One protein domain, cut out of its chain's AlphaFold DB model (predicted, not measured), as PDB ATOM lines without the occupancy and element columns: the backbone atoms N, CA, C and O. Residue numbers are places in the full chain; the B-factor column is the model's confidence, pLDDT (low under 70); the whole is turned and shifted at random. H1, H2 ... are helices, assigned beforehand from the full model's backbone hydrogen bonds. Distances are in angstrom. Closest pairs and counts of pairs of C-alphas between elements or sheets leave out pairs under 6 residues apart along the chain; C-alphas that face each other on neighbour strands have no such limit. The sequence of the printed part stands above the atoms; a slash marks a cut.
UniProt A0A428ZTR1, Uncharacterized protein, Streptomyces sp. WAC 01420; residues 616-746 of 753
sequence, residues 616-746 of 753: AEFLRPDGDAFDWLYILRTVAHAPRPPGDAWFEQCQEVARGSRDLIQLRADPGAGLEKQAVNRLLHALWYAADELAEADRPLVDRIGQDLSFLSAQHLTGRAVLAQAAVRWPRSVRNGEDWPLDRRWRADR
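AT A GLANCE: This is residues 616 to 746 of the 753 residues of an uncharacterized protein of Streptomyces sp. WAC 01420 (UniProt A0A428ZTR1). Three long helices, H4, H5 and H6, fold back and forth side by side, and H1 bridges H4 and H6 on the side away from H5. H2 packs on H4, residues 664 to 670, of which 664 and 665 belong to H3, stick out, and the tail folds back so that H7 packs on H6. The 131 printed residues hold seven named helices, H1 to H7 in order, and no named strand: all helix. The whole is compact, with a radius of gyration of the C-alphas of 14.5 A and spans of 45 by 37 by 24 A.

IN THESE COORDINATES: H1, residues 625 to 636, begins at C-alpha 625 (34.664, 2.842, -7.491) and is 16.0 A long. H2 is residues 646 to 654 and H3 residues 659 to 665. H4, residues 671 to 686, measures 22.3 A, H5, residues 695 to 711, 25.0 A, and H6, residues 716 to 731, 23.2 A. H7, residues 740 to 743, ends at C-alpha 743 (36.607, 0.243, -16.236).

HOW THE PARTS SIT: H1 touches H4 through residues 632 to 636, closest at the C-alphas of Ala 636 and Trp 684, 4.4 A, at a steep tilt of 48 degrees. H1 touches H6 through residues 625 to 629, closest at the C-alphas of Phe 626 and Val 718, 6.6 A. H5 and H6 form a hairpin at 8 degrees, closest at the C-alphas of Gly 702 and Ala 723, 4.5 A. H1 and H5 are apart. In H1 to H5 every O i to N i+4 pair is within hydrogen-bond range, in H6 10 of 12; H7 is too short for one.

THE WHOLE: The printed part has no cut and no long link. Residues 668 and 743 to 746 have pLDDT under 70.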
ATOM      1  N   ALA A 616      33.582   5.512   4.576       92.31
ATOM      2  CA  ALA A 616      34.579   4.496   4.899       92.31
ATOM      3  C   ALA A 616      34.871   3.583   3.697       92.31
ATOM      4  O   ALA A 616      36.038   3.351   3.395       92.31
ATOM      5  N   GLU A 617      33.837   3.127   2.979       91.38
ATOM      6  CA  GLU A 617      33.972   2.324   1.756       91.38
ATOM      7  C   GLU A 617      34.663   3.094   0.618       91.38
ATOM      8  O   GLU A 617      35.480   2.519  -0.098       91.38
ATOM      9  N   PHE A 618      34.408   4.400   0.484       91.62
ATOM     10  CA  PHE A 618      35.087   5.259  -0.493       91.62
ATOM     11  C   PHE A 618      36.600   5.371  -0.234       91.62
ATOM     12  O   PHE A 618      37.390   5.416  -1.173       91.62
ATOM     13  N   LEU A 619      37.012   5.407   1.038       90.12
ATOM     14  CA  LEU A 619      38.418   5.540   1.435       90.12
ATOM     15  C   LEU A 619      39.197   4.218   1.424       90.12
ATOM     16  O   LEU A 619      40.405   4.218   1.684       90.12
ATOM     17  N   ARG A 620      38.545   3.086   1.142       88.19
ATOM     18  CA  ARG A 620      39.205   1.779   1.136       88.19
ATOM     19  C   ARG A 620      40.308   1.725   0.074       88.19
ATOM     20  O   ARG A 620      40.013   1.904  -1.108       88.19
ATOM     21  N   PRO A 621      41.565   1.406   0.442       78.75
ATOM     22  CA  PRO A 621      42.664   1.320  -0.522       78.75
ATOM     23  C   PRO A 621      42.450   0.258  -1.611       78.75
ATOM     24  O   PRO A 621      42.940   0.406  -2.728       78.75
ATOM     25  N   ASP A 622      41.721  -0.811  -1.278       79.62
ATOM     26  CA  ASP A 622      41.323  -1.914  -2.157       79.62
ATOM     27  C   ASP A 622      39.935  -1.714  -2.799       79.62
ATOM     28  O   ASP A 622      39.456  -2.597  -3.514       79.62
ATOM     29  N   GLY A 623      39.285  -0.572  -2.554       78.19
ATOM     30  CA  GLY A 623      37.926  -0.276  -2.997       78.19
ATOM     31  C   GLY A 623      37.803  -0.073  -4.511       78.19
ATOM     32  O   GLY A 623      38.601   0.624  -5.143       78.19
ATOM     33  N   ASP A 624      36.761  -0.664  -5.100       87.31
ATOM     34  CA  ASP A 624      36.378  -0.450  -6.497       87.31
ATOM     35  C   ASP A 624      35.304   0.642  -6.589       87.31
ATOM     36  O   ASP A 624      34.178   0.466  -6.118       87.31
ATOM     37  N   ALA A 625      35.615   1.752  -7.265       90.62
ATOM     38  CA  ALA A 625      34.664   2.842  -7.491       90.62
ATOM     39  C   ALA A 625      33.378   2.389  -8.199       90.62
ATOM     40  O   ALA A 625      32.319   2.979  -7.990       90.62
ATOM     41  N   PHE A 626      33.438   1.342  -9.031       91.38
ATOM     42  CA  PHE A 626      32.239   0.777  -9.646       91.38
ATOM     43  C   PHE A 626      31.309   0.154  -8.600       91.38
ATOM     44  O   PHE A 626      30.095   0.330  -8.673       91.38
ATOM     45  N   ASP A 627      31.871  -0.577  -7.637       91.12
ATOM     46  CA  ASP A 627      31.101  -1.199  -6.562       91.12
ATOM     47  C   ASP A 627      30.576  -0.146  -5.587       91.12
ATOM     48  O   ASP A 627      29.415  -0.224  -5.189       91.12
ATOM     49  N   TRP A 628      31.366   0.891  -5.300       94.19
ATOM     50  CA  TRP A 628      30.915   2.035  -4.512       94.19
ATOM     51  C   TRP A 628      29.733   2.766  -5.170       94.19
ATOM     52  O   TRP A 628      28.708   2.975  -4.524       94.19
ATOM     53  N   LEU A 629      29.809   3.073  -6.473       95.00
ATOM     54  CA  LEU A 629      28.690   3.669  -7.217       95.00
ATOM     55  C   LEU A 629      27.469   2.743  -7.279       95.00
ATOM     56  O   LEU A 629      26.337   3.222  -7.234       95.00
ATOM     57  N   TYR A 630      27.676   1.425  -7.380       93.94
ATOM     58  CA  TYR A 630      26.587   0.448  -7.331       93.94
ATOM     59  C   TYR A 630      25.864   0.473  -5.979       93.94
ATOM     60  O   TYR A 630      24.631   0.491  -5.943       93.94
ATOM     61  N   ILE A 631      26.622   0.498  -4.877       95.44
ATOM     62  CA  ILE A 631      26.072   0.604  -3.523       95.44
ATOM     63  C   ILE A 631      25.332   1.936  -3.378       95.44
ATOM     64  O   ILE A 631      24.157   1.918  -3.023       95.44
ATOM     65  N   LEU A 632      25.965   3.063  -3.723       96.38
ATOM     66  CA  LEU A 632      25.362   4.396  -3.638       96.38
ATOM     67  C   LEU A 632      24.045   4.479  -4.418       96.38
ATOM     68  O   LEU A 632      23.038   4.909  -3.862       96.38
ATOM     69  N   ARG A 633      24.033   4.016  -5.677       95.31
ATOM     70  CA  ARG A 633      22.815   3.975  -6.497       95.31
ATOM     71  C   ARG A 633      21.729   3.141  -5.827       95.31
ATOM     72  O   ARG A 633      20.593   3.582  -5.746       95.31
ATOM     73  N   THR A 634      22.068   1.941  -5.355       93.69
ATOM     74  CA  THR A 634      21.090   1.041  -4.726       93.69
ATOM     75  C   THR A 634      20.494   1.673  -3.472       93.69
ATOM     76  O   THR A 634      19.279   1.679  -3.317       93.69
ATOM     77  N   VAL A 635      21.341   2.240  -2.611       95.94
ATOM     78  CA  VAL A 635      20.952   2.875  -1.347       95.94
ATOM     79  C   VAL A 635      20.101   4.121  -1.582       95.94
ATOM     80  O   VAL A 635      19.109   4.294  -0.887       95.94
ATOM     81  N   ALA A 636      20.417   4.942  -2.585       95.00
ATOM     82  CA  ALA A 636      19.648   6.145  -2.902       95.00
ATOM     83  C   ALA A 636      18.195   5.859  -3.332       95.00
ATOM     84  O   ALA A 636      17.352   6.733  -3.205       95.00
ATOM     85  N   HIS A 637      17.863   4.640  -3.770       92.12
ATOM     86  CA  HIS A 637      16.477   4.216  -4.021       92.12
ATOM     87  C   HIS A 637      15.761   3.694  -2.754       92.12
ATOM     88  O   HIS A 637      14.798   2.923  -2.844       92.12
ATOM     89  N   ALA A 638      16.254   4.019  -1.555       93.31
ATOM     90  CA  ALA A 638      15.557   3.739  -0.303       93.31
ATOM     91  C   ALA A 638      14.258   4.545  -0.209       93.31
ATOM     92  O   ALA A 638      14.252   5.722  -0.562       93.31
ATOM     93  N   PRO A 639      13.152   3.959   0.283       92.44
ATOM     94  CA  PRO A 639      11.954   4.727   0.552       92.44
ATOM     95  C   PRO A 639      12.260   5.756   1.633       92.44
ATOM     96  O   PRO A 639      13.016   5.491   2.572       92.44
ATOM     97  N   ARG A 640      11.666   6.937   1.499       89.62
ATOM     98  CA  ARG A 640      11.800   7.990   2.503       89.62
ATOM     99  C   ARG A 640      11.197   7.563   3.851       89.62
ATOM    100  O   ARG A 640      10.142   6.919   3.861       89.62
ATOM    101  N   PRO A 641      11.832   7.922   4.982       90.06
ATOM    102  CA  PRO A 641      11.299   7.653   6.311       90.06
ATOM    103  C   PRO A 641       9.969   8.395   6.551       90.06
ATOM    104  O   PRO A 641       9.644   9.346   5.831       90.06
ATOM    105  N   PRO A 642       9.181   7.983   7.561       87.06
ATOM    106  CA  PRO A 642       8.021   8.738   8.020       87.06
ATOM    107  C   PRO A 642       8.410  10.155   8.475       87.06
ATOM    108  O   PRO A 642       9.416  10.331   9.162       87.06
ATOM    109  N   GLY A 643       7.589  11.149   8.128       79.88
ATOM    110  CA  GLY A 643       7.757  12.547   8.532       79.88
ATOM    111  C   GLY A 643       7.680  13.535   7.366       79.88
ATOM    112  O   GLY A 643       8.127  13.249   6.256       79.88
ATOM    113  N   ASP A 644       7.136  14.719   7.644       72.94
ATOM    114  CA  ASP A 644       6.773  15.700   6.606       72.94
ATOM    115  C   ASP A 644       7.961  16.569   6.164       72.94
ATOM    116  O   ASP A 644       8.000  17.071   5.048       72.94
ATOM    117  N   ALA A 645       8.986  16.698   7.011       82.12
ATOM    118  CA  ALA A 645      10.142  17.555   6.751       82.12
ATOM    119  C   ALA A 645      11.213  16.913   5.845       82.12
ATOM    120  O   ALA A 645      12.267  17.513   5.632       82.12
ATOM    121  N   TRP A 646      11.005  15.686   5.349       88.75
ATOM    122  CA  TRP A 646      12.043  14.961   4.606       88.75
ATOM    123  C   TRP A 646      12.470  15.690   3.327       88.75
ATOM    124  O   TRP A 646      13.670  15.838   3.103       88.75
ATOM    125  N   PHE A 647      11.521  16.188   2.522       84.88
ATOM    126  CA  PHE A 647      11.833  16.879   1.263       84.88
ATOM    127  C   PHE A 647      12.698  18.121   1.505       84.88
ATOM    128  O   PHE A 647      13.774  18.248   0.917       84.88
ATOM    129  N   GLU A 648      12.284  18.981   2.441       86.94
ATOM    130  CA  GLU A 648      13.032  20.177   2.839       86.94
ATOM    131  C   GLU A 648      14.437  19.814   3.345       86.94
ATOM    132  O   GLU A 648      15.437  20.342   2.857       86.94
ATOM    133  N   GLN A 649      14.539  18.849   4.264       87.19
ATOM    134  CA  GLN A 649      15.824  18.413   4.819       87.19
ATOM    135  C   GLN A 649      16.763  17.854   3.746       87.19
ATOM    136  O   GLN A 649      17.948  18.199   3.728       87.19
ATOM    137  N   CYS A 650      16.251  17.016   2.843       88.81
ATOM    138  CA  CYS A 650      17.032  16.457   1.749       88.81
ATOM    139  C   CYS A 650      17.539  17.538   0.802       88.81
ATOM    140  O   CYS A 650      18.725  17.528   0.468       88.81
ATOM    141  N   GLN A 651      16.695  18.499   0.423       89.19
ATOM    142  CA  GLN A 651      17.113  19.613  -0.424       89.19
ATOM    143  C   GLN A 651      18.155  20.507   0.261       89.19
ATOM    144  O   GLN A 651      19.153  20.868  -0.366       89.19
ATOM    145  N   GLU A 652      17.964  20.858   1.536       91.12
ATOM    146  CA  GLU A 652      18.910  21.691   2.288       91.12
ATOM    147  C   GLU A 652      20.288  21.035   2.405       91.12
ATOM    148  O   GLU A 652      21.316  21.700   2.238       91.12
ATOM    149  N   VAL A 653      20.330  19.729   2.683       91.50
ATOM    150  CA  VAL A 653      21.591  18.983   2.726       91.50
ATOM    151  C   VAL A 653      22.191  18.888   1.331       91.50
ATOM    152  O   VAL A 653      23.350  19.248   1.156       91.50
ATOM    153  N   ALA A 654      21.420  18.477   0.322       91.44
ATOM    154  CA  ALA A 654      21.907  18.319  -1.046       91.44
ATOM    155  C   ALA A 654      22.504  19.616  -1.619       91.44
ATOM    156  O   ALA A 654      23.559  19.590  -2.255       91.44
ATOM    157  N   ARG A 655      21.879  20.767  -1.338       89.88
ATOM    158  CA  ARG A 655      22.359  22.098  -1.753       89.88
ATOM    159  C   ARG A 655      23.547  22.606  -0.921       89.88
ATOM    160  O   ARG A 655      24.147  23.616  -1.278       89.88
ATOM    161  N   GLY A 656      23.919  21.908   0.155       87.56
ATOM    162  CA  GLY A 656      25.022  22.271   1.049       87.56
ATOM    163  C   GLY A 656      24.674  23.353   2.075       87.56
ATOM    164  O   GLY A 656      25.558  23.852   2.771       87.56
ATOM    165  N   SER A 657      23.394  23.706   2.231       88.00
ATOM    166  CA  SER A 657      22.935  24.712   3.200       88.00
ATOM    167  C   SER A 657      23.259  24.322   4.645       88.00
ATOM    168  O   SER A 657      23.438  25.189   5.502       88.00
ATOM    169  N   ARG A 658      23.398  23.017   4.918       84.12
ATOM    170  CA  ARG A 658      23.764  22.475   6.237       84.12
ATOM    171  C   ARG A 658      25.259  22.190   6.420       84.12
ATOM    172  O   ARG A 658      25.652  21.800   7.520       84.12
ATOM    173  N   ASP A 659      26.107  22.441   5.420       84.38
ATOM    174  CA  ASP A 659      27.535  22.077   5.463       84.38
ATOM    175  C   ASP A 659      28.274  22.745   6.635       84.38
ATOM    176  O   ASP A 659      29.037  22.098   7.350       84.38
ATOM    177  N   LEU A 660      28.010  24.033   6.890       80.25
ATOM    178  CA  LEU A 660      28.635  24.780   7.993       80.25
ATOM    179  C   LEU A 660      28.214  24.266   9.373       80.25
ATOM    180  O   LEU A 660      29.016  24.273  10.306       80.25
ATOM    181  N   ILE A 661      26.958  23.843   9.515       82.06
ATOM    182  CA  ILE A 661      26.440  23.284  10.770       82.06
ATOM    183  C   ILE A 661      27.097  21.923  11.019       82.06
ATOM    184  O   ILE A 661      27.539  21.650  12.133       82.06
ATOM    185  N   GLN A 662      27.241  21.111   9.971       78.19
ATOM    186  CA  GLN A 662      27.900  19.809  10.049       78.19
ATOM    187  C   GLN A 662      29.395  19.922  10.376       78.19
ATOM    188  O   GLN A 662      29.858  19.211  11.261       78.19
ATOM    189  N   LEU A 663      30.132  20.861   9.764       78.38
ATOM    190  CA  LEU A 663      31.548  21.114  10.101       78.38
ATOM    191  C   LEU A 663      31.743  21.531  11.556       78.38
ATOM    192  O   LEU A 663      32.759  21.218  12.162       78.38
ATOM    193  N   ARG A 664      30.790  22.276  12.124       80.69
ATOM    194  CA  ARG A 664      30.855  22.672  13.537       80.69
ATOM    195  C   ARG A 664      30.597  21.493  14.471       80.69
ATOM    196  O   ARG A 664      31.189  21.453  15.544       80.69
ATOM    197  N   ALA A 665      29.715  20.577  14.077       80.75
ATOM    198  CA  ALA A 665      29.395  19.384  14.852       80.75
ATOM    199  C   ALA A 665      30.514  18.328  14.794       80.75
ATOM    200  O   ALA A 665      30.798  17.694  15.806       80.75
ATOM    201  N   ASP A 666      31.170  18.177  13.640       77.56
ATOM    202  CA  ASP A 666      32.300  17.267  13.426       77.56
ATOM    203  C   ASP A 666      33.430  17.989  12.659       77.56
ATOM    204  O   ASP A 666      33.534  17.862  11.437       77.56
ATOM    205  N   PRO A 667      34.297  18.760  13.350       71.38
ATOM    206  CA  PRO A 667      35.408  19.476  12.710       71.38
ATOM    207  C   PRO A 667      36.455  18.558  12.065       71.38
ATOM    208  O   PRO A 667      37.285  19.030  11.290       71.38
ATOM    209  N   GLY A 668      36.442  17.264  12.406       68.94
ATOM    210  CA  GLY A 668      37.291  16.237  11.806       68.94
ATOM    211  C   GLY A 668      36.700  15.619  10.536       68.94
ATOM    212  O   GLY A 668      37.385  14.832   9.880       68.94
ATOM    213  N   ALA A 669      35.462  15.963  10.165       72.69
ATOM    214  CA  ALA A 669      34.849  15.512   8.925       72.69
ATOM    215  C   ALA A 669      35.596  16.098   7.715       72.69
ATOM    216  O   ALA A 669      35.561  17.304   7.466       72.69
ATOM    217  N   GLY A 670      36.257  15.231   6.943       80.81
ATOM    218  CA  GLY A 670      36.872  15.602   5.667       80.81
ATOM    219  C   GLY A 670      35.846  16.113   4.649       80.81
ATOM    220  O   GLY A 670      34.656  15.784   4.716       80.81
ATOM    221  N   LEU A 671      36.307  16.901   3.673       88.75
ATOM    222  CA  LEU A 671      35.462  17.447   2.599       88.75
ATOM    223  C   LEU A 671      34.818  16.332   1.751       88.75
ATOM    224  O   LEU A 671      33.728  16.510   1.207       88.75
ATOM    225  N   GLU A 672      35.462  15.167   1.678       91.00
ATOM    226  CA  GLU A 672      34.970  13.946   1.043       91.00
ATOM    227  C   GLU A 672      33.686  13.452   1.707       91.00
ATOM    228  O   GLU A 672      32.695  13.224   1.019       91.00
ATOM    229  N   LYS A 673      33.657  13.362   3.044       91.44
ATOM    230  CA  LYS A 673      32.473  12.943   3.810       91.44
ATOM    231  C   LYS A 673      31.284  13.866   3.547       91.44
ATOM    232  O   LYS A 673      30.160  13.393   3.390       91.44
ATOM    233  N   GLN A 674      31.531  15.170   3.437       91.56
ATOM    234  CA  GLN A 674      30.488  16.139   3.100       91.56
ATOM    235  C   GLN A 674      29.975  15.959   1.673       91.56
ATOM    236  O   GLN A 674      28.768  15.949   1.455       91.56
ATOM    237  N   ALA A 675      30.876  15.776   0.704       93.94
ATOM    238  CA  ALA A 675      30.490  15.514  -0.678       93.94
ATOM    239  C   ALA A 675      29.679  14.216  -0.803       93.94
ATOM    240  O   ALA A 675      28.666  14.208  -1.493       93.94
ATOM    241  N   VAL A 676      30.055  13.153  -0.078       95.50
ATOM    242  CA  VAL A 676      29.269  11.909   0.007       95.50
ATOM    243  C   VAL A 676      27.892  12.169   0.617       95.50
ATOM    244  O   VAL A 676      26.896  11.693   0.079       95.50
ATOM    245  N   ASN A 677      27.812  12.953   1.696       94.75
ATOM    246  CA  ASN A 677      26.545  13.294   2.338       94.75
ATOM    247  C   ASN A 677      25.595  14.054   1.394       94.75
ATOM    248  O   ASN A 677      24.440  13.660   1.226       94.75
ATOM    249  N   ARG A 678      26.083  15.120   0.748       95.44
ATOM    250  CA  ARG A 678      25.294  15.912  -0.208       95.44
ATOM    251  C   ARG A 678      24.867  15.082  -1.408       95.44
ATOM    252  O   ARG A 678      23.700  15.120  -1.783       95.44
ATOM    253  N   LEU A 679      25.789  14.297  -1.966       96.81
ATOM    254  CA  LEU A 679      25.517  13.434  -3.108       96.81
ATOM    255  C   LEU A 679      24.459  12.378  -2.775       96.81
ATOM    256  O   LEU A 679      23.549  12.174  -3.575       96.81
ATOM    257  N   LEU A 680      24.541  11.743  -1.598       96.69
ATOM    258  CA  LEU A 680      23.528  10.791  -1.148       96.69
ATOM    259  C   LEU A 680      22.151  11.453  -1.077       96.69
ATOM    260  O   LEU A 680      21.210  10.912  -1.642       96.69
ATOM    261  N   HIS A 681      22.028  12.622  -0.443       95.56
ATOM    262  CA  HIS A 681      20.738  13.312  -0.324       95.56
ATOM    263  C   HIS A 681      20.210  13.813  -1.671       95.56
ATOM    264  O   HIS A 681      19.011  13.729  -1.916       95.56
ATOM    265  N   ALA A 682      21.088  14.287  -2.561       95.25
ATOM    266  CA  ALA A 682      20.697  14.737  -3.893       95.25
ATOM    267  C   ALA A 682      20.145  13.585  -4.740       95.25
ATOM    268  O   ALA A 682      19.107  13.726  -5.381       95.25
ATOM    269  N   LEU A 683      20.822  12.434  -4.711       95.38
ATOM    270  CA  LEU A 683      20.378  11.228  -5.400       95.38
ATOM    271  C   LEU A 683      19.135  10.626  -4.743       95.38
ATOM    272  O   LEU A 683      18.243  10.181  -5.451       95.38
ATOM    273  N   TRP A 684      19.053  10.637  -3.412       94.44
ATOM    274  CA  TRP A 684      17.895  10.126  -2.681       94.44
ATOM    275  C   TRP A 684      16.635  10.944  -2.970       94.44
ATOM    276  O   TRP A 684      15.583  10.369  -3.226       94.44
ATOM    277  N   TYR A 685      16.760  12.272  -3.027       92.81
ATOM    278  CA  TYR A 685      15.690  13.161  -3.476       92.81
ATOM    279  C   TYR A 685      15.316  12.891  -4.941       92.81
ATOM    280  O   TYR A 685      14.152  12.677  -5.244       92.81
ATOM    281  N   ALA A 686      16.299  12.815  -5.844       91.62
ATOM    282  CA  ALA A 686      16.065  12.567  -7.269       91.62
ATOM    283  C   ALA A 686      15.515  11.164  -7.602       91.62
ATOM    284  O   ALA A 686      15.115  10.920  -8.739       91.62
ATOM    285  N   ALA A 687      15.570  10.224  -6.657       90.38
ATOM    286  CA  ALA A 687      15.057   8.870  -6.819       90.38
ATOM    287  C   ALA A 687      13.574   8.725  -6.438       90.38
ATOM    288  O   ALA A 687      12.991   7.700  -6.792       90.38
ATOM    289  N   ASP A 688      12.992   9.686  -5.713       89.56
ATOM    290  CA  ASP A 688      11.572   9.680  -5.331       89.56
ATOM    291  C   ASP A 688      10.708  10.128  -6.522       89.56
ATOM    292  O   ASP A 688      10.997  11.138  -7.161       89.56
ATOM    293  N   GLU A 689       9.648   9.376  -6.842       85.31
ATOM    294  CA  GLU A 689       8.807   9.637  -8.020       85.31
ATOM    295  C   GLU A 689       7.975  10.929  -7.932       85.31
ATOM    296  O   GLU A 689       7.366  11.332  -8.923       85.31
ATOM    297  N   LEU A 690       7.909  11.563  -6.759       87.69
ATOM    298  CA  LEU A 690       7.156  12.800  -6.538       87.69
ATOM    299  C   LEU A 690       8.045  14.050  -6.532       87.69
ATOM    300  O   LEU A 690       7.522  15.162  -6.482       87.69
ATOM    301  N   ALA A 691       9.368  13.880  -6.562       86.06
ATOM    302  CA  ALA A 691      10.333  14.960  -6.430       86.06
ATOM    303  C   ALA A 691      10.684  15.603  -7.781       86.06
ATOM    304  O   ALA A 691      11.132  14.929  -8.708       86.06
ATOM    305  N   GLU A 692      10.597  16.932  -7.880       85.69
ATOM    306  CA  GLU A 692      11.112  17.652  -9.050       85.69
ATOM    307  C   GLU A 692      12.631  17.859  -8.927       85.69
ATOM    308  O   GLU A 692      13.107  18.650  -8.105       85.69
ATOM    309  N   ALA A 693      13.415  17.163  -9.756       81.50
ATOM    310  CA  ALA A 693      14.864  17.348  -9.824       81.50
ATOM    311  C   ALA A 693      15.233  18.632 -10.592       81.50
ATOM    312  O   ALA A 693      15.505  18.614 -11.797       81.50
ATOM    313  N   ASP A 694      15.262  19.755  -9.874       84.19
ATOM    314  CA  ASP A 694      15.606  21.056 -10.440       84.19
ATOM    315  C   ASP A 694      17.045  21.121 -11.003       84.19
ATOM    316  O   ASP A 694      17.938  20.309 -10.725       84.19
ATOM    317  N   ARG A 695      17.292  22.129 -11.846       86.19
ATOM    318  CA  ARG A 695      18.602  22.318 -12.482       86.19
ATOM    319  C   ARG A 695      19.753  22.499 -11.470       86.19
ATOM    320  O   ARG A 695      20.789  21.866 -11.681       86.19
ATOM    321  N   PRO A 696      19.623  23.313 -10.401       89.56
ATOM    322  CA  PRO A 696      20.653  23.426  -9.366       89.56
ATOM    323  C   PRO A 696      21.047  22.094  -8.714       89.56
ATOM    324  O   PRO A 696      22.240  21.839  -8.537       89.56
ATOM    325  N   LEU A 697      20.078  21.235  -8.383       90.00
ATOM    326  CA  LEU A 697      20.322  19.923  -7.786       90.00
ATOM    327  C   LEU A 697      21.078  19.008  -8.755       90.00
ATOM    328  O   LEU A 697      22.077  18.389  -8.384       90.00
ATOM    329  N   VAL A 698      20.646  18.973 -10.018       92.62
ATOM    330  CA  VAL A 698      21.298  18.201 -11.085       92.62
ATOM    331  C   VAL A 698      22.754  18.633 -11.278       92.62
ATOM    332  O   VAL A 698      23.653  17.790 -11.352       92.62
ATOM    333  N   ASP A 699      23.006  19.942 -11.332       92.75
ATOM    334  CA  ASP A 699      24.358  20.480 -11.482       92.75
ATOM    335  C   ASP A 699      25.225  20.132 -10.255       92.75
ATOM    336  O   ASP A 699      26.414  19.822 -10.398       92.75
ATOM    337  N   ARG A 700      24.630  20.093  -9.053       93.25
ATOM    338  CA  ARG A 700      25.323  19.711  -7.817       93.25
ATOM    339  C   ARG A 700      25.751  18.244  -7.795       93.25
ATOM    340  O   ARG A 700      26.889  17.971  -7.420       93.25
ATOM    341  N   ILE A 701      24.910  17.323  -8.274       95.31
ATOM    342  CA  ILE A 701      25.266  15.896  -8.421       95.31
ATOM    343  C   ILE A 701      26.542  15.750  -9.262       95.31
ATOM    344  O   ILE A 701      27.467  15.028  -8.881       95.31
ATOM    345  N   GLY A 702      26.622  16.471 -10.385       95.19
ATOM    346  CA  GLY A 702      27.804  16.461 -11.248       95.19
ATOM    347  C   GLY A 702      29.047  17.036 -10.561       95.19
ATOM    348  O   GLY A 702      30.139  16.481 -10.700       95.19
ATOM    349  N   GLN A 703      28.893  18.117  -9.791       95.31
ATOM    350  CA  GLN A 703      29.993  18.743  -9.049       95.31
ATOM    351  C   GLN A 703      30.556  17.826  -7.959       95.31
ATOM    352  O   GLN A 703      31.770  17.631  -7.908       95.31
ATOM    353  N   ASP A 704      29.695  17.241  -7.123       96.44
ATOM    354  CA  ASP A 704      30.126  16.385  -6.014       96.44
ATOM    355  C   ASP A 704      30.775  15.086  -6.538       96.44
ATOM    356  O   ASP A 704      31.840  14.697  -6.057       96.44
ATOM    357  N   LEU A 705      30.241  14.471  -7.604       96.25
ATOM    358  CA  LEU A 705      30.900  13.338  -8.278       96.25
ATOM    359  C   LEU A 705      32.243  13.724  -8.923       96.25
ATOM    360  O   LEU A 705      33.197  12.948  -8.859       96.25
ATOM    361  N   SER A 706      32.349  14.915  -9.525       96.12
ATOM    362  CA  SER A 706      33.620  15.404 -10.089       96.12
ATOM    363  C   SER A 706      34.669  15.635  -9.005       96.12
ATOM    364  O   SER A 706      35.837  15.296  -9.191       96.12
ATOM    365  N   PHE A 707      34.249  16.180  -7.862       95.75
ATOM    366  CA  PHE A 707      35.111  16.368  -6.702       95.75
ATOM    367  C   PHE A 707      35.615  15.021  -6.172       95.75
ATOM    368  O   PHE A 707      36.824  14.823  -6.067       95.75
ATOM    369  N   LEU A 708      34.715  14.062  -5.934       94.38
ATOM    370  CA  LEU A 708      35.076  12.721  -5.463       94.38
ATOM    371  C   LEU A 708      35.962  11.970  -6.473       94.38
ATOM    372  O   LEU A 708      36.899  11.278  -6.082       94.38
ATOM    373  N   SER A 709      35.742  12.156  -7.778       94.00
ATOM    374  CA  SER A 709      36.606  11.604  -8.830       94.00
ATOM    375  C   SER A 709      38.067  12.045  -8.682       94.00
ATOM    376  O   SER A 709      38.972  11.241  -8.910       94.00
ATOM    377  N   ALA A 710      38.313  13.294  -8.271       91.56
ATOM    378  CA  ALA A 710      39.664  13.807  -8.055       91.56
ATOM    379  C   ALA A 710      40.344  13.231  -6.798       91.56
ATOM    380  O   ALA A 710      41.572  13.179  -6.768       91.56
ATOM    381  N   GLN A 711      39.566  12.787  -5.803       89.75
ATOM    382  CA  GLN A 711      40.073  12.251  -4.530       89.75
ATOM    383  C   GLN A 711      40.248  10.721  -4.529       89.75
ATOM    384  O   GLN A 711      40.981  10.181  -3.704       89.75
ATOM    385  N   HIS A 712      39.603   9.997  -5.448       85.81
ATOM    386  CA  HIS A 712      39.664   8.534  -5.472       85.81
ATOM    387  C   HIS A 712      40.947   8.011  -6.145       85.81
ATOM    388  O   HIS A 712      41.198   8.263  -7.324       85.81
ATOM    389  N   LEU A 713      41.711   7.173  -5.431       76.88
ATOM    390  CA  LEU A 713      43.050   6.709  -5.840       76.88
ATOM    391  C   LEU A 713      43.082   5.915  -7.163       76.88
ATOM    392  O   LEU A 713      43.970   6.117  -7.988       76.88
ATOM    393  N   THR A 714      42.128   5.004  -7.377       76.44
ATOM    394  CA  THR A 714      42.143   4.035  -8.497       76.44
ATOM    395  C   THR A 714      40.944   4.137  -9.452       76.44
ATOM    396  O   THR A 714      40.978   3.579 -10.548       76.44
ATOM    397  N   GLY A 715      39.889   4.863  -9.070       82.25
ATOM    398  CA  GLY A 715      38.569   4.855  -9.712       82.25
ATOM    399  C   GLY A 715      38.179   6.134 -10.456       82.25
ATOM    400  O   GLY A 715      37.014   6.295 -10.825       82.25
ATOM    401  N   ARG A 716      39.131   7.049 -10.696       87.94
ATOM    402  CA  ARG A 716      38.883   8.386 -11.269       87.94
ATOM    403  C   ARG A 716      38.038   8.364 -12.548       87.94
ATOM    404  O   ARG A 716      37.068   9.111 -12.639       87.94
ATOM    405  N   ALA A 717      38.373   7.503 -13.513       88.88
ATOM    406  CA  ALA A 717      37.672   7.426 -14.800       88.88
ATOM    407  C   ALA A 717      36.197   7.009 -14.651       88.88
ATOM    408  O   ALA A 717      35.319   7.608 -15.269       88.88
ATOM    409  N   VAL A 718      35.919   6.033 -13.783       91.94
ATOM    410  CA  VAL A 718      34.561   5.536 -13.520       91.94
ATOM    411  C   VAL A 718      33.703   6.633 -12.883       91.94
ATOM    412  O   VAL A 718      32.594   6.894 -13.348       91.94
ATOM    413  N   LEU A 719      34.235   7.328 -11.871       92.69
ATOM    414  CA  LEU A 719      33.545   8.444 -11.214       92.69
ATOM    415  C   LEU A 719      33.356   9.648 -12.149       92.69
ATOM    416  O   LEU A 719      32.309  10.285 -12.110       92.69
ATOM    417  N   ALA A 720      34.316   9.930 -13.035       92.19
ATOM    418  CA  ALA A 720      34.187  10.996 -14.029       92.19
ATOM    419  C   ALA A 720      33.087  10.693 -15.064       92.19
ATOM    420  O   ALA A 720      32.331  11.586 -15.443       92.19
ATOM    421  N   GLN A 721      32.945   9.431 -15.492       94.19
ATOM    422  CA  GLN A 721      31.832   9.016 -16.357       94.19
ATOM    423  C   GLN A 721      30.481   9.166 -15.647       94.19
ATOM    424  O   GLN A 721      29.527   9.664 -16.250       94.19
ATOM    425  N   ALA A 722      30.404   8.795 -14.364       94.06
ATOM    426  CA  ALA A 722      29.207   9.011 -13.553       94.06
ATOM    427  C   ALA A 722      28.874  10.508 -13.422       94.06
ATOM    428  O   ALA A 722      27.728  10.890 -13.652       94.06
ATOM    429  N   ALA A 723      29.874  11.362 -13.170       94.94
ATOM    430  CA  ALA A 723      29.709  12.813 -13.044       94.94
ATOM    431  C   ALA A 723      29.103  13.480 -14.292       94.94
ATOM    432  O   ALA A 723      28.445  14.509 -14.178       94.94
ATOM    433  N   VAL A 724      29.296  12.896 -15.479       93.44
ATOM    434  CA  VAL A 724      28.702  13.387 -16.735       93.44
ATOM    435  C   VAL A 724      27.332  12.762 -16.999       93.44
ATOM    436  O   VAL A 724      26.401  13.449 -17.419       93.44
ATOM    437  N   ARG A 725      27.199  11.446 -16.804       94.06
ATOM    438  CA  ARG A 725      26.008  10.701 -17.237       94.06
ATOM    439  C   ARG A 725      24.863  10.762 -16.231       94.06
ATOM    440  O   ARG A 725      23.721  10.886 -16.657       94.06
ATOM    441  N   TRP A 726      25.146  10.701 -14.930       95.12
ATOM    442  CA  TRP A 726      24.102  10.678 -13.901       95.12
ATOM    443  C   TRP A 726      23.281  11.973 -13.866       95.12
ATOM    444  O   TRP A 726      22.060  11.861 -13.920       95.12
ATOM    445  N   PRO A 727      23.874  13.186 -13.906       94.00
ATOM    446  CA  PRO A 727      23.089  14.422 -13.984       94.00
ATOM    447  C   PRO A 727      22.149  14.471 -15.196       94.00
ATOM    448  O   PRO A 727      21.023  14.952 -15.101       94.00
ATOM    449  N   ARG A 728      22.590  13.945 -16.347       91.50
ATOM    450  CA  ARG A 728      21.758  13.871 -17.553       91.50
ATOM    451  C   ARG A 728      20.583  12.911 -17.372       91.50
ATOM    452  O   ARG A 728      19.474  13.268 -17.747       91.50
ATOM    453  N   SER A 729      20.821  11.730 -16.805       90.94
ATOM    454  CA  SER A 729      19.755  10.761 -16.535       90.94
ATOM    455  C   SER A 729      18.750  11.297 -15.518       90.94
ATOM    456  O   SER A 729      17.558  11.234 -15.784       90.94
ATOM    457  N   VAL A 730      19.214  11.929 -14.432       89.88
ATOM    458  CA  VAL A 730      18.337  12.588 -13.446       89.88
ATOM    459  C   VAL A 730      17.469  13.659 -14.110       89.88
ATOM    460  O   VAL A 730      16.259  13.658 -13.930       89.88
ATOM    461  N   ARG A 731      18.058  14.525 -14.946       87.19
ATOM    462  CA  ARG A 731      17.314  15.564 -15.681       87.19
ATOM    463  C   ARG A 731      16.221  14.994 -16.591       87.19
ATOM    464  O   ARG A 731      15.229  15.665 -16.841       87.19
ATOM    465  N   ASN A 732      16.436  13.792 -17.117       83.50
ATOM    466  CA  ASN A 732      15.515  13.125 -18.026       83.50
ATOM    467  C   ASN A 732      14.512  12.198 -17.309       83.50
ATOM    468  O   ASN A 732      13.703  11.577 -17.993       83.50
ATOM    469  N   GLY A 733      14.585  12.041 -15.980       77.88
ATOM    470  CA  GLY A 733      13.791  11.040 -15.250       77.88
ATOM    471  C   GLY A 733      14.175   9.585 -15.579       77.88
ATOM    472  O   GLY A 733      13.372   8.665 -15.429       77.88
ATOM    473  N   GLU A 734      15.396   9.360 -16.069       82.06
ATOM    474  CA  GLU A 734      15.913   8.047 -16.459       82.06
ATOM    475  C   GLU A 734      16.699   7.375 -15.317       82.06
ATOM    476  O   GLU A 734      17.362   8.029 -14.508       82.06
ATOM    477  N   ASP A 735      16.708   6.039 -15.308       82.12
ATOM    478  CA  ASP A 735      17.568   5.238 -14.432       82.12
ATOM    479  C   ASP A 735      19.059   5.591 -14.651       82.12
ATOM    480  O   ASP A 735      19.531   5.757 -15.780       82.12
ATOM    481  N   TRP A 736      19.848   5.655 -13.574       89.38
ATOM    482  CA  TRP A 736      21.238   6.118 -13.663       89.38
ATOM    483  C   TRP A 736      22.169   5.017 -14.196       89.38
ATOM    484  O   TRP A 736      22.340   3.976 -13.544       89.38
ATOM    485  N   PRO A 737      22.805   5.199 -15.366       88.19
ATOM    486  CA  PRO A 737      23.563   4.137 -16.012       88.19
ATOM    487  C   PRO A 737      24.798   3.761 -15.192       88.19
ATOM    488  O   PRO A 737      25.415   4.604 -14.542       88.19
ATOM    489  N   LEU A 738      25.186   2.489 -15.249       86.12
ATOM    490  CA  LEU A 738      26.428   1.993 -14.661       86.12
ATOM    491  C   LEU A 738      26.955   0.840 -15.527       86.12
ATOM    492  O   LEU A 738      26.471  -0.287 -15.435       86.12
ATOM    493  N   ASP A 739      27.917   1.128 -16.406       78.81
ATOM    494  CA  ASP A 739      28.455   0.154 -17.365       78.81
ATOM    495  C   ASP A 739      29.840  -0.335 -16.927       78.81
ATOM    496  O   ASP A 739      30.738   0.449 -16.613       78.81
ATOM    497  N   ARG A 740      30.039  -1.658 -16.942       72.75
ATOM    498  CA  ARG A 740      31.340  -2.275 -16.649       72.75
ATOM    499  C   ARG A 740      32.429  -1.816 -17.617       72.75
ATOM    500  O   ARG A 740      33.598  -1.814 -17.236       72.75
ATOM    501  N   ARG A 741      32.070  -1.391 -18.834       73.81
ATOM    502  CA  ARG A 741      33.004  -0.830 -19.822       73.81
ATOM    503  C   ARG A 741      33.667   0.465 -19.351       73.81
ATOM    504  O   ARG A 741      34.750   0.774 -19.829       73.81
ATOM    505  N   TRP A 742      33.110   1.169 -18.360       75.75
ATOM    506  CA  TRP A 742      33.756   2.350 -17.765       75.75
ATOM    507  C   TRP A 742      35.069   2.012 -17.046       75.75
ATOM    508  O   TRP A 742      35.879   2.902 -16.803       75.75
ATOM    509  N   ARG A 743      35.317   0.728 -16.749       65.94
ATOM    510  CA  ARG A 743      36.607   0.243 -16.236       65.94
ATOM    511  C   ARG A 743      37.715   0.212 -17.300       65.94
ATOM    512  O   ARG A 743      38.883   0.128 -16.932       65.94
ATOM    513  N   ALA A 744      37.369   0.225 -18.593       49.84
ATOM    514  CA  ALA A 744      38.294  -0.059 -19.695       49.84
ATOM    515  C   ALA A 744      38.951   1.182 -20.328       49.84
ATOM    516  O   ALA A 744      39.953   1.023 -21.021       49.84
ATOM    517  N   ASP A 745      38.470   2.399 -20.046       43.81
ATOM    518  CA  ASP A 745      39.126   3.649 -20.465       43.81
ATOM    519  C   ASP A 745      40.349   3.946 -19.573       43.81
ATOM    520  O   ASP A 745      40.397   4.908 -18.803       43.81
ATOM    521  N   ARG A 746      41.371   3.087 -19.656       38.66
ATOM    522  CA  ARG A 746      42.743   3.472 -19.311       38.66
ATOM    523  C   ARG A 746      43.311   4.243 -20.508       38.66
ATOM    524  O   ARG A 746      43.286   3.697 -21.611       38.66
TER     525      ARG A 746